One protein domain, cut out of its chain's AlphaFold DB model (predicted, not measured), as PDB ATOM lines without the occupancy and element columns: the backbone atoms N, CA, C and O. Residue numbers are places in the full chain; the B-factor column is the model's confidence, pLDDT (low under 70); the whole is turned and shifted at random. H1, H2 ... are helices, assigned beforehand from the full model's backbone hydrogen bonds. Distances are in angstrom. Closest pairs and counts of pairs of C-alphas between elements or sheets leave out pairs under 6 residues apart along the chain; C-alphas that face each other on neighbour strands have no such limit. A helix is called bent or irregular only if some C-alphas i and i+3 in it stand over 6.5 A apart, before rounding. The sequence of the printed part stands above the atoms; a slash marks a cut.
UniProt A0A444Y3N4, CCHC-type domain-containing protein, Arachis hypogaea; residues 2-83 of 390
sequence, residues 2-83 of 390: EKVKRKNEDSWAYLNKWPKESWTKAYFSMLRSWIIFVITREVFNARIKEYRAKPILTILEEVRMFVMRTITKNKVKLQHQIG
ATOM      1  N   GLU A   2     -30.171 -25.490 -25.199       84.75
ATOM      2  CA  GLU A   2     -29.039 -26.399 -24.952       84.75
ATOM      3  C   GLU A   2     -28.324 -26.168 -23.613       84.75
ATOM      4  O   GLU A   2     -27.957 -27.123 -22.938       84.75
ATOM      5  N   LYS A   3     -28.198 -24.909 -23.167       86.62
ATOM      6  CA  LYS A   3     -27.635 -24.581 -21.845       86.62
ATOM      7  C   LYS A   3     -28.447 -25.162 -20.676       86.62
ATOM      8  O   LYS A   3     -27.863 -25.455 -19.641       86.62
ATOM      9  N   VAL A   4     -29.768 -25.307 -20.827       85.31
ATOM     10  CA  VAL A   4     -30.642 -25.929 -19.811       85.31
ATOM     11  C   VAL A   4     -30.486 -27.445 -19.867       85.31
ATOM     12  O   VAL A   4     -30.248 -28.052 -18.829       85.31
ATOM     13  N   LYS A   5     -30.493 -28.025 -21.078       90.00
ATOM     14  CA  LYS A   5     -30.265 -29.462 -21.297       90.00
ATOM     15  C   LYS A   5     -28.947 -29.937 -20.682       90.00
ATOM     16  O   LYS A   5     -28.921 -30.943 -19.995       90.00
ATOM     17  N   ARG A   6     -27.873 -29.160 -20.863       92.94
ATOM     18  CA  ARG A   6     -26.542 -29.460 -20.311       92.94
ATOM     19  C   ARG A   6     -26.506 -29.477 -18.778       92.94
ATOM     20  O   ARG A   6     -25.663 -30.150 -18.207       92.94
ATOM     21  N   LYS A   7     -27.372 -28.704 -18.112       92.62
ATOM     22  CA  LYS A   7     -27.412 -28.618 -16.643       92.62
ATOM     23  C   LYS A   7     -28.323 -29.670 -16.018       92.62
ATOM     24  O   LYS A   7     -28.002 -30.173 -14.950       92.62
ATOM     25  N   ASN A   8     -29.475 -29.934 -16.631       93.50
ATOM     26  CA  ASN A   8     -30.434 -30.922 -16.152       93.50
ATOM     27  C   ASN A   8     -31.358 -31.342 -17.307       93.50
ATOM     28  O   ASN A   8     -32.131 -30.531 -17.829       93.50
ATOM     29  N   GLU A   9     -31.263 -32.610 -17.701       92.44
ATOM     30  CA  GLU A   9     -32.007 -33.151 -18.838       92.44
ATOM     31  C   GLU A   9     -33.503 -33.324 -18.536       92.44
ATOM     32  O   GLU A   9     -34.335 -32.954 -19.365       92.44
ATOM     33  N   ASP A  10     -33.864 -33.741 -17.320       92.25
ATOM     34  CA  ASP A  10     -35.263 -33.901 -16.898       92.25
ATOM     35  C   ASP A  10     -36.023 -32.568 -16.902       92.25
ATOM     36  O   ASP A  10     -37.166 -32.472 -17.357       92.25
ATOM     37  N   SER A  11     -35.366 -31.501 -16.444       88.38
ATOM     38  CA  SER A  11     -35.917 -30.142 -16.447       88.38
ATOM     39  C   SER A  11     -36.125 -29.632 -17.871       88.38
ATOM     40  O   SER A  11     -37.128 -28.981 -18.166       88.38
ATOM     41  N   TRP A  12     -35.191 -29.939 -18.774       91.31
ATOM     42  CA  TRP A  12     -35.324 -29.608 -20.190       91.31
ATOM     43  C   TRP A  12     -36.479 -30.375 -20.841       91.31
ATOM     44  O   TRP A  12     -37.291 -29.766 -21.543       91.31
ATOM     45  N   ALA A  13     -36.595 -31.675 -20.561       92.56
ATOM     46  CA  ALA A  13     -37.679 -32.513 -21.057       92.56
ATOM     47  C   ALA A  13     -39.042 -32.022 -20.552       92.56
ATOM     48  O   ALA A  13     -39.995 -31.966 -21.326       92.56
ATOM     49  N   TYR A  14     -39.137 -31.602 -19.286       90.44
ATOM     50  CA  TYR A  14     -40.350 -31.008 -18.725       90.44
ATOM     51  C   TYR A  14     -40.725 -29.682 -19.401       90.44
ATOM     52  O   TYR A  14     -41.873 -29.509 -19.804       90.44
ATOM     53  N   LEU A  15     -39.773 -28.758 -19.558       88.44
ATOM     54  CA  LEU A  15     -40.035 -27.451 -20.172       88.44
ATOM     55  C   LEU A  15     -40.446 -27.575 -21.644       88.44
ATOM     56  O   LEU A  15     -41.327 -26.850 -22.094       88.44
ATOM     57  N   ASN A  16     -39.879 -28.537 -22.372       88.50
ATOM     58  CA  ASN A  16     -40.261 -28.807 -23.758       88.50
ATOM     59  C   ASN A  16     -41.675 -29.381 -23.926       88.50
ATOM     60  O   ASN A  16     -42.180 -29.369 -25.046       88.50
ATOM     61  N   LYS A  17     -42.330 -29.866 -22.860       92.94
ATOM     62  CA  LYS A  17     -43.746 -30.275 -22.929       92.94
ATOM     63  C   LYS A  17     -44.677 -29.085 -23.151       92.94
ATOM     64  O   LYS A  17     -45.793 -29.271 -23.626       92.94
ATOM     65  N   TRP A  18     -44.236 -27.884 -22.784       86.38
ATOM     66  CA  TRP A  18     -45.039 -26.674 -22.852       86.38
ATOM     67  C   TRP A  18     -44.650 -25.830 -24.071       86.38
ATOM     68  O   TRP A  18     -43.453 -25.700 -24.359       86.38
ATOM     69  N   PRO A  19     -45.627 -25.200 -24.752       86.44
ATOM     70  CA  PRO A  19     -45.351 -24.285 -25.852       86.44
ATOM     71  C   PRO A  19     -44.366 -23.201 -25.413       86.44
ATOM     72  O   PRO A  19     -44.476 -22.644 -24.314       86.44
ATOM     73  N   LYS A  20     -43.362 -22.918 -26.252       81.56
ATOM     74  CA  LYS A  20     -42.266 -22.000 -25.899       81.56
ATOM     75  C   LYS A  20     -42.788 -20.584 -25.642       81.56
ATOM     76  O   LYS A  20     -42.210 -19.887 -24.803       81.56
ATOM     77  N   GLU A  21     -43.910 -20.207 -26.263       78.88
ATOM     78  CA  GLU A  21     -44.604 -18.932 -26.037       78.88
ATOM     79  C   GLU A  21     -45.249 -18.825 -24.646       78.88
ATOM     80  O   GLU A  21     -45.750 -17.765 -24.291       78.88
ATOM     81  N   SER A  22     -45.265 -19.888 -23.837       74.25
ATOM     82  CA  SER A  22     -45.880 -19.862 -22.498       74.25
ATOM     83  C   SER A  22     -44.881 -19.631 -21.366       74.25
ATOM     84  O   SER A  22     -45.264 -19.212 -20.276       74.25
ATOM     85  N   TRP A  23     -43.593 -19.899 -21.591       76.31
ATOM     86  CA  TRP A  23     -42.594 -19.878 -20.515       76.31
ATOM     87  C   TRP A  23     -41.240 -19.275 -20.913       76.31
ATOM     88  O   TRP A  23     -40.435 -18.974 -20.030       76.31
ATOM     89  N   THR A  24     -40.973 -19.040 -22.205       77.62
ATOM     90  CA  THR A  24     -39.735 -18.389 -22.659       77.62
ATOM     91  C   THR A  24     -39.998 -16.985 -23.189       77.62
ATOM     92  O   THR A  24     -40.639 -16.813 -24.219       77.62
ATOM     93  N   LYS A  25     -39.366 -15.979 -22.566       68.75
ATOM     94  CA  LYS A  25     -39.473 -14.564 -22.968       68.75
ATOM     95  C   LYS A  25     -39.166 -14.301 -24.450       68.75
ATOM     96  O   LYS A  25     -39.776 -13.425 -25.043       68.75
ATOM     97  N   ALA A  26     -38.232 -15.053 -25.035       75.06
ATOM     98  CA  ALA A  26     -37.814 -14.898 -26.430       75.06
ATOM     99  C   ALA A  26     -38.894 -15.277 -27.459       75.06
ATOM    100  O   ALA A  26     -38.792 -14.859 -28.603       75.06
ATOM    101  N   TYR A  27     -39.898 -16.062 -27.064       70.88
ATOM    102  CA  TYR A  27     -40.958 -16.551 -27.953       70.88
ATOM    103  C   TYR A  27     -42.317 -15.921 -27.636       70.88
ATOM    104  O   TYR A  27     -43.338 -16.346 -28.162       70.88
ATOM    105  N   PHE A  28     -42.367 -14.915 -26.762       68.19
ATOM    106  CA  PHE A  28     -43.608 -14.191 -26.527       68.19
ATOM    107  C   PHE A  28     -43.897 -13.301 -27.733       68.19
ATOM    108  O   PHE A  28     -43.204 -12.308 -27.942       68.19
ATOM    109  N   SER A  29     -44.950 -13.640 -28.481       60.06
ATOM    110  CA  SER A  29     -45.461 -12.854 -29.617       60.06
ATOM    111  C   SER A  29     -45.795 -11.410 -29.234       60.06
ATOM    112  O   SER A  29     -45.809 -10.518 -30.073       60.06
ATOM    113  N   MET A  30     -46.020 -11.157 -27.942       58.00
ATOM    114  CA  MET A  30     -46.252  -9.832 -27.395       58.00
ATOM    115  C   MET A  30     -45.431  -9.662 -26.112       58.00
ATOM    116  O   MET A  30     -45.800 -10.163 -25.048       58.00
ATOM    117  N   LEU A  31     -44.342  -8.885 -26.177       54.25
ATOM    118  CA  LEU A  31     -43.513  -8.491 -25.019       54.25
ATOM    119  C   LEU A  31     -44.335  -7.949 -23.826       54.25
ATOM    120  O   LEU A  31     -43.890  -7.991 -22.679       54.25
ATOM    121  N   ARG A  32     -45.558  -7.476 -24.091       56.84
ATOM    122  CA  ARG A  32     -46.520  -6.953 -23.115       56.84
ATOM    123  C   ARG A  32     -47.048  -8.013 -22.135       56.84
ATOM    124  O   ARG A  32     -47.240  -7.677 -20.972       56.84
ATOM    125  N   SER A  33     -47.213  -9.274 -22.548       58.75
ATOM    126  CA  SER A  33     -47.741 -10.359 -21.691       58.75
ATOM    127  C   SER A  33     -46.857 -10.608 -20.455       58.75
ATOM    128  O   SER A  33     -47.330 -10.631 -19.317       58.75
ATOM    129  N   TRP A  34     -45.542 -10.685 -20.660       58.12
ATOM    130  CA  TRP A  34     -44.582 -10.897 -19.575       58.12
ATOM    131  C   TRP A  34     -44.515  -9.727 -18.597       58.12
ATOM    132  O   TRP A  34     -44.446  -9.930 -17.386       58.12
ATOM    133  N   ILE A  35     -44.555  -8.501 -19.126       66.62
ATOM    134  CA  ILE A  35     -44.538  -7.278 -18.319       66.62
ATOM    135  C   ILE A  35     -45.761  -7.248 -17.399       66.62
ATOM    136  O   ILE A  35     -45.612  -6.972 -16.210       66.62
ATOM    137  N   ILE A  36     -46.942  -7.602 -17.917       67.56
ATOM    138  CA  ILE A  36     -48.166  -7.688 -17.114       67.56
ATOM    139  C   ILE A  36     -47.972  -8.680 -15.964       67.56
ATOM    140  O   ILE A  36     -48.212  -8.306 -14.821       67.56
ATOM    141  N   PHE A  37     -47.457  -9.887 -16.231       64.75
ATOM    142  CA  PHE A  37     -47.266 -10.911 -15.195       64.75
ATOM    143  C   PHE A  37     -46.312 -10.464 -14.074       64.75
ATOM    144  O   PHE A  37     -46.587 -10.675 -12.887       64.75
ATOM    145  N   VAL A  38     -45.196  -9.820 -14.438       76.38
ATOM    146  CA  VAL A  38     -44.223  -9.291 -13.467       76.38
ATOM    147  C   VAL A  38     -44.854  -8.184 -12.625       76.38
ATOM    148  O   VAL A  38     -44.802  -8.259 -11.397       76.38
ATOM    149  N   ILE A  39     -45.524  -7.218 -13.259       79.62
ATOM    150  CA  ILE A  39     -46.179  -6.105 -12.562       79.62
ATOM    151  C   ILE A  39     -47.268  -6.625 -11.620       79.62
ATOM    152  O   ILE A  39     -47.300  -6.245 -10.450       79.62
ATOM    153  N   THR A  40     -48.131  -7.538 -12.077       78.38
ATOM    154  CA  THR A  40     -49.193  -8.097 -11.226       78.38
ATOM    155  C   THR A  40     -48.621  -8.839 -10.027       78.38
ATOM    156  O   THR A  40     -49.134  -8.701  -8.915       78.38
ATOM    157  N   ARG A  41     -47.516  -9.573 -10.214       82.56
ATOM    158  CA  ARG A  41     -46.828 -10.269  -9.121       82.56
ATOM    159  C   ARG A  41     -46.243  -9.288  -8.110       82.56
ATOM    160  O   ARG A  41     -46.338  -9.534  -6.908       82.56
ATOM    161  N   GLU A  42     -45.607  -8.218  -8.566       86.50
ATOM    162  CA  GLU A  42     -45.000  -7.214  -7.689       86.50
ATOM    163  C   GLU A  42     -46.053  -6.452  -6.886       86.50
ATOM    164  O   GLU A  42     -45.940  -6.376  -5.660       86.50
ATOM    165  N   VAL A  43     -47.119  -5.988  -7.545       85.81
ATOM    166  CA  VAL A  43     -48.240  -5.293  -6.895       85.81
ATOM    167  C   VAL A  43     -48.908  -6.197  -5.861       85.81
ATOM    168  O   VAL A  43     -49.119  -5.780  -4.719       85.81
ATOM    169  N   PHE A  44     -49.183  -7.454  -6.220       85.00
ATOM    170  CA  PHE A  44     -49.760  -8.418  -5.287       85.00
ATOM    171  C   PHE A  44     -48.844  -8.640  -4.082       85.00
ATOM    172  O   PHE A  44     -49.280  -8.514  -2.938       85.00
ATOM    173  N   ASN A  45     -47.555  -8.901  -4.323       87.69
ATOM    174  CA  ASN A  45     -46.579  -9.152  -3.266       87.69
ATOM    175  C   ASN A  45     -46.399  -7.970  -2.316       87.69
ATOM    176  O   ASN A  45     -46.263  -8.195  -1.111       87.69
ATOM    177  N   ALA A  46     -46.401  -6.747  -2.845       89.56
ATOM    178  CA  ALA A  46     -46.359  -5.531  -2.049       89.56
ATOM    179  C   ALA A  46     -47.609  -5.416  -1.170       89.56
ATOM    180  O   ALA A  46     -47.492  -5.157   0.027       89.56
ATOM    181  N   ARG A  47     -48.796  -5.692  -1.730       86.44
ATOM    182  CA  ARG A  47     -50.063  -5.553  -1.009       86.44
ATOM    183  C   ARG A  47     -50.227  -6.557   0.126       86.44
ATOM    184  O   ARG A  47     -50.713  -6.192   1.189       86.44
ATOM    185  N   ILE A  48     -49.807  -7.806  -0.072       90.19
ATOM    186  CA  ILE A  48     -49.944  -8.838   0.965       90.19
ATOM    187  C   ILE A  48     -48.859  -8.761   2.043       90.19
ATOM    188  O   ILE A  48     -48.964  -9.481   3.030       90.19
ATOM    189  N   LYS A  49     -47.810  -7.942   1.864       91.00
ATOM    190  CA  LYS A  49     -46.594  -7.938   2.698       91.00
ATOM    191  C   LYS A  49     -46.895  -7.853   4.200       91.00
ATOM    192  O   LYS A  49     -46.336  -8.633   4.965       91.00
ATOM    193  N   GLU A  50     -47.808  -6.972   4.592       87.81
ATOM    194  CA  GLU A  50     -48.214  -6.735   5.989       87.81
ATOM    195  C   GLU A  50     -49.130  -7.832   6.552       87.81
ATOM    196  O   GLU A  50     -49.248  -8.008   7.763       87.81
ATOM    197  N   TYR A  51     -49.761  -8.608   5.672       89.12
ATOM    198  CA  TYR A  51     -50.736  -9.632   6.035       89.12
ATOM    199  C   TYR A  51     -50.154 -11.050   5.981       89.12
ATOM    200  O   TYR A  51     -50.785 -11.971   6.483       89.12
ATOM    201  N   ARG A  52     -48.935 -11.253   5.451       88.06
ATOM    202  CA  ARG A  52     -48.319 -12.592   5.291       88.06
ATOM    203  C   ARG A  52     -48.173 -13.385   6.591       88.06
ATOM    204  O   ARG A  52     -48.088 -14.606   6.543       88.06
ATOM    205  N   ALA A  53     -48.092 -12.695   7.728       89.81
ATOM    206  CA  ALA A  53     -47.993 -13.315   9.048       89.81
ATOM    207  C   ALA A  53     -49.362 -13.553   9.716       89.81
ATOM    208  O   ALA A  53     -49.411 -14.146  10.794       89.81
ATOM    209  N   LYS A  54     -50.462 -13.089   9.106       90.81
ATOM    210  CA  LYS A  54     -51.824 -13.225   9.632       90.81
ATOM    211  C   LYS A  54     -52.468 -14.545   9.175       90.81
ATOM    212  O   LYS A  54     -51.982 -15.170   8.228       90.81
ATOM    213  N   PRO A  55     -53.558 -14.990   9.828       94.56
ATOM    214  CA  PRO A  55     -54.331 -16.141   9.369       94.56
ATOM    215  C   PRO A  55     -54.779 -15.991   7.909       94.56
ATOM    216  O   PRO A  55     -55.063 -14.885   7.448       94.56
ATOM    217  N   ILE A  56     -54.888 -17.115   7.191       90.06
ATOM    218  CA  ILE A  56     -55.251 -17.141   5.760       90.06
ATOM    219  C   ILE A  56     -56.581 -16.419   5.510       90.06
ATOM    220  O   ILE A  56     -56.675 -15.634   4.571       90.06
ATOM    221  N   LEU A  57     -57.573 -16.614   6.387       89.81
ATOM    222  CA  LEU A  57     -58.868 -15.925   6.332       89.81
ATOM    223  C   LEU A  57     -58.712 -14.397   6.326       89.81
ATOM    224  O   LEU A  57     -59.332 -13.717   5.517       89.81
ATOM    225  N   THR A  58     -57.822 -13.860   7.164       89.69
ATOM    226  CA  THR A  58     -57.539 -12.421   7.208       89.69
ATOM    227  C   THR A  58     -56.879 -11.937   5.920       89.69
ATOM    228  O   THR A  58     -57.230 -10.875   5.421       89.69
ATOM    229  N   ILE A  59     -55.945 -12.707   5.351       91.94
ATOM    230  CA  ILE A  59     -55.314 -12.351   4.069       91.94
ATOM    231  C   ILE A  59     -56.370 -12.283   2.961       91.94
ATOM    232  O   ILE A  59     -56.369 -11.333   2.178       91.94
ATOM    233  N   LEU A  60     -57.268 -13.268   2.900       90.62
ATOM    234  CA  LEU A  60     -58.318 -13.327   1.885       90.62
ATOM    235  C   LEU A  60     -59.305 -12.163   2.012       90.62
ATOM    236  O   LEU A  60     -59.606 -11.531   0.999       90.62
ATOM    237  N   GLU A  61     -59.745 -11.822   3.226       90.94
ATOM    238  CA  GLU A  61     -60.661 -10.691   3.424       90.94
ATOM    239  C   GLU A  61     -59.994  -9.348   3.089       90.94
ATOM    240  O   GLU A  61     -60.594  -8.495   2.442       90.94
ATOM    241  N   GLU A  62     -58.717  -9.172   3.425       90.62
ATOM    242  CA  GLU A  62     -57.964  -7.957   3.084       90.62
ATOM    243  C   GLU A  62     -57.741  -7.809   1.575       90.62
ATOM    244  O   GLU A  62     -57.846  -6.705   1.029       90.62
ATOM    245  N   VAL A  63     -57.477  -8.918   0.873       90.62
ATOM    246  CA  VAL A  63     -57.412  -8.939  -0.595       90.62
ATOM    247  C   VAL A  63     -58.781  -8.604  -1.189       90.62
ATOM    248  O   VAL A  63     -58.854  -7.756  -2.081       90.62
ATOM    249  N   ARG A  64     -59.869  -9.185  -0.666       90.75
ATOM    250  CA  ARG A  64     -61.241  -8.894  -1.108       90.75
ATOM    251  C   ARG A  64     -61.580  -7.414  -0.936       90.75
ATOM    252  O   ARG A  64     -61.943  -6.754  -1.911       90.75
ATOM    253  N   MET A  65     -61.381  -6.869   0.264       89.88
ATOM    254  CA  MET A  65     -61.602  -5.452   0.567       89.88
ATOM    255  C   MET A  65     -60.742  -4.537  -0.307       89.88
ATOM    256  O   MET A  65     -61.207  -3.488  -0.754       89.88
ATOM    257  N   PHE A  66     -59.489  -4.911  -0.574       90.25
ATOM    258  CA  PHE A  66     -58.615  -4.144  -1.456       90.25
ATOM    259  C   PHE A  66     -59.160  -4.075  -2.885       90.25
ATOM    260  O   PHE A  66     -59.233  -2.981  -3.452       90.25
ATOM    261  N   VAL A  67     -59.566  -5.213  -3.456       90.25
ATOM    262  CA  VAL A  67     -60.133  -5.255  -4.811       90.25
ATOM    263  C   VAL A  67     -61.439  -4.463  -4.862       90.25
ATOM    264  O   VAL A  67     -61.583  -3.609  -5.734       90.25
ATOM    265  N   MET A  68     -62.332  -4.641  -3.882       91.81
ATOM    266  CA  MET A  68     -63.573  -3.864  -3.770       91.81
ATOM    267  C   MET A  68     -63.310  -2.357  -3.745       91.81
ATOM    268  O   MET A  68     -63.820  -1.627  -4.593       91.81
ATOM    269  N   ARG A  69     -62.457  -1.882  -2.825       91.50
ATOM    270  CA  ARG A  69     -62.110  -0.455  -2.720       91.50
ATOM    271  C   ARG A  69     -61.498   0.072  -4.015       91.50
ATOM    272  O   ARG A  69     -61.770   1.206  -4.390       91.50
ATOM    273  N   THR A  70     -60.670  -0.724  -4.686       90.44
ATOM    274  CA  THR A  70     -60.018  -0.328  -5.942       90.44
ATOM    275  C   THR A  70     -61.030  -0.184  -7.075       90.44
ATOM    276  O   THR A  70     -61.020   0.838  -7.757       90.44
ATOM    277  N   ILE A  71     -61.937  -1.154  -7.232       90.62
ATOM    278  CA  ILE A  71     -63.013  -1.095  -8.230       90.62
ATOM    279  C   ILE A  71     -63.887   0.137  -7.983       90.62
ATOM    280  O   ILE A  71     -64.075   0.934  -8.897       90.62
ATOM    281  N   THR A  72     -64.361   0.349  -6.751       90.62
ATOM    282  CA  THR A  72     -65.234   1.488  -6.427       90.62
ATOM    283  C   THR A  72     -64.533   2.827  -6.652       90.62
ATOM    284  O   THR A  72     -65.090   3.708  -7.305       90.62
ATOM    285  N   LYS A  73     -63.282   2.973  -6.192       90.94
ATOM    286  CA  LYS A  73     -62.485   4.191  -6.430       90.94
ATOM    287  C   LYS A  73     -62.321   4.475  -7.920       90.94
ATOM    288  O   LYS A  73     -62.434   5.626  -8.332       90.94
ATOM    289  N   ASN A  74     -62.056   3.449  -8.725       89.38
ATOM    290  CA  ASN A  74     -61.888   3.624 -10.162       89.38
ATOM    291  C   ASN A  74     -63.220   3.925 -10.857       89.38
ATOM    292  O   ASN A  74     -63.243   4.814 -11.698       89.38
ATOM    293  N   LYS A  75     -64.337   3.301 -10.460       88.94
ATOM    294  CA  LYS A  75     -65.677   3.648 -10.968       88.94
ATOM    295  C   LYS A  75     -65.991   5.135 -10.777       88.94
ATOM    296  O   LYS A  75     -66.325   5.804 -11.750       88.94
ATOM    297  N   VAL A  76     -65.803   5.664  -9.565       88.81
ATOM    298  CA  VAL A  76     -66.047   7.089  -9.259       88.81
ATOM    299  C   VAL A  76     -65.132   8.003 -10.078       88.81
ATOM    300  O   VAL A  76     -65.578   8.999 -10.650       88.81
ATOM    301  N   LYS A  77     -63.852   7.632 -10.212       86.12
ATOM    302  CA  LYS A  77     -62.909   8.374 -11.062       86.12
ATOM    303  C   LYS A  77     -63.334   8.399 -12.526       86.12
ATOM    304  O   LYS A  77     -63.081   9.395 -13.185       86.12
ATOM    305  N   LEU A  78     -63.959   7.339 -13.038       85.12
ATOM    306  CA  LEU A  78     -64.375   7.243 -14.441       85.12
ATOM    307  C   LEU A  78     -65.694   7.952 -14.750       85.12
ATOM    308  O   LEU A  78     -65.921   8.300 -15.908       85.12
ATOM    309  N   GLN A  79     -66.562   8.165 -13.759       82.44
ATOM    310  CA  GLN A  79     -67.847   8.845 -13.968       82.44
ATOM    311  C   GLN A  79     -67.665  10.238 -14.581       82.44
ATOM    312  O   GLN A  79     -68.375  10.591 -15.512       82.44
ATOM    313  N   HIS A  80     -66.646  10.969 -14.133       81.19
ATOM    314  CA  HIS A  80     -66.402  12.364 -14.511       81.19
ATOM    315  C   HIS A  80     -65.435  12.523 -15.695       81.19
ATOM    316  O   HIS A  80     -65.075  13.637 -16.060       81.19
ATOM    317  N   GLN A  81     -64.949  11.420 -16.273       81.69
ATOM    318  CA  GLN A  81     -63.922  11.453 -17.316       81.69
ATOM    319  C   GLN A  81     -64.557  11.342 -18.697       81.69
ATOM    320  O   GLN A  81     -65.053  10.279 -19.080       81.69
ATOM    321  N   ILE A  82     -64.501  12.444 -19.441       77.94
ATOM    322  CA  ILE A  82     -65.011  12.557 -20.806       77.94
ATOM    323  C   ILE A  82     -63.816  12.536 -21.773       77.94
ATOM    324  O   ILE A  82     -62.827  13.253 -21.593       77.94
ATOM    325  N   GLY A  83     -63.883  11.667 -22.783       83.06
ATOM    326  CA  GLY A  83     -62.866  11.528 -23.828       83.06
ATOM    327  C   GLY A  83     -62.554  10.077 -24.195       83.06
ATOM    328  O   GLY A  83     -62.937   9.148 -23.486       83.06
TER     329      GLY A  83
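AT A GLANCE: This is residues 2 to 83 of the 390 residues of the protein "CCHC-type domain-containing protein" of Arachis hypogaea (UniProt A0A444Y3N4). Two long helices, H4 and H5, make an open V, meeting near the end of H4 and the beginning of H5, and three short helices, H1, H2 and H3, trail in a loose string from the other end of H4. There is no shared core: the last part of H5 and the tail after it, residues 67 to 83, stick out as a free arm. The printed part has 82 residues with five named helices, in the order H1, H2, H3, H4, H5, and no named strand; its class is all helix. It is extended, with a radius of gyration of the C-alphas of 19.6 A, and flat, spanning 55 by 43 by 17 A.

IN THESE COORDINATES: H1 is residues 2 to 7, beginning with C-alpha 2 at (-29.039, -26.399, -24.952). H2 is residues 9 to 15, and H3 is residues 20 to 23. H4 is residues 31 to 48, 26.8 A from first to last C-alpha, beginning with C-alpha 31 at (-43.513, -8.491, -25.019). H4 is neither bent nor irregular, but only just: C-alphas 31 and 34 are 6.0 A apart. H5, the longest helix, is residues 56 to 79, 35.0 A from first to last C-alpha, and it ends with C-alpha 79 at (-67.847, 8.845, -13.968).

HOW THE PARTS SIT: H1 and H2 touch only at the corner by their link, where their closest C-alphas, those of Lys 5 and Trp 12, are 5.2 A apart. They run opposite ways at a steep tilt of 54 degrees. H2 and H3 are apart, but only just, with their closest C-alphas at 8.0 A. H3 and H4 are apart too. H4 and H5 are close but not clearly touching, with 2 pairs of C-alphas within 8 A; the closest C-alphas, those of Ile 48 and Ile 59, are 7.1 A apart. They run opposite ways at a steep tilt of 60 degrees, and their centres are 17.2 A apart. Among the other pairs that are apart are H1 and H5, and H2 and H4. In H2 and H5 every O i to N i+4 pair is within hydrogen-bond range; in H1 it is 1 of 2 and in H4 13 of 14, while H3 is too short for such a pair.

THE WHOLE: The two C-alphas farthest apart are those of Arg 6 and His 80, at 58.1 A. The printed part has no cut. The links H1 to H2 and H2 to H3 are tight, those from H3 to H4 and from H4 to H5 are short, and no link is long. The mean pLDDT of the printed part is 83.8; residue 25 and residues 28 to 37, of which 31 to 37 belong to H4, are under 70.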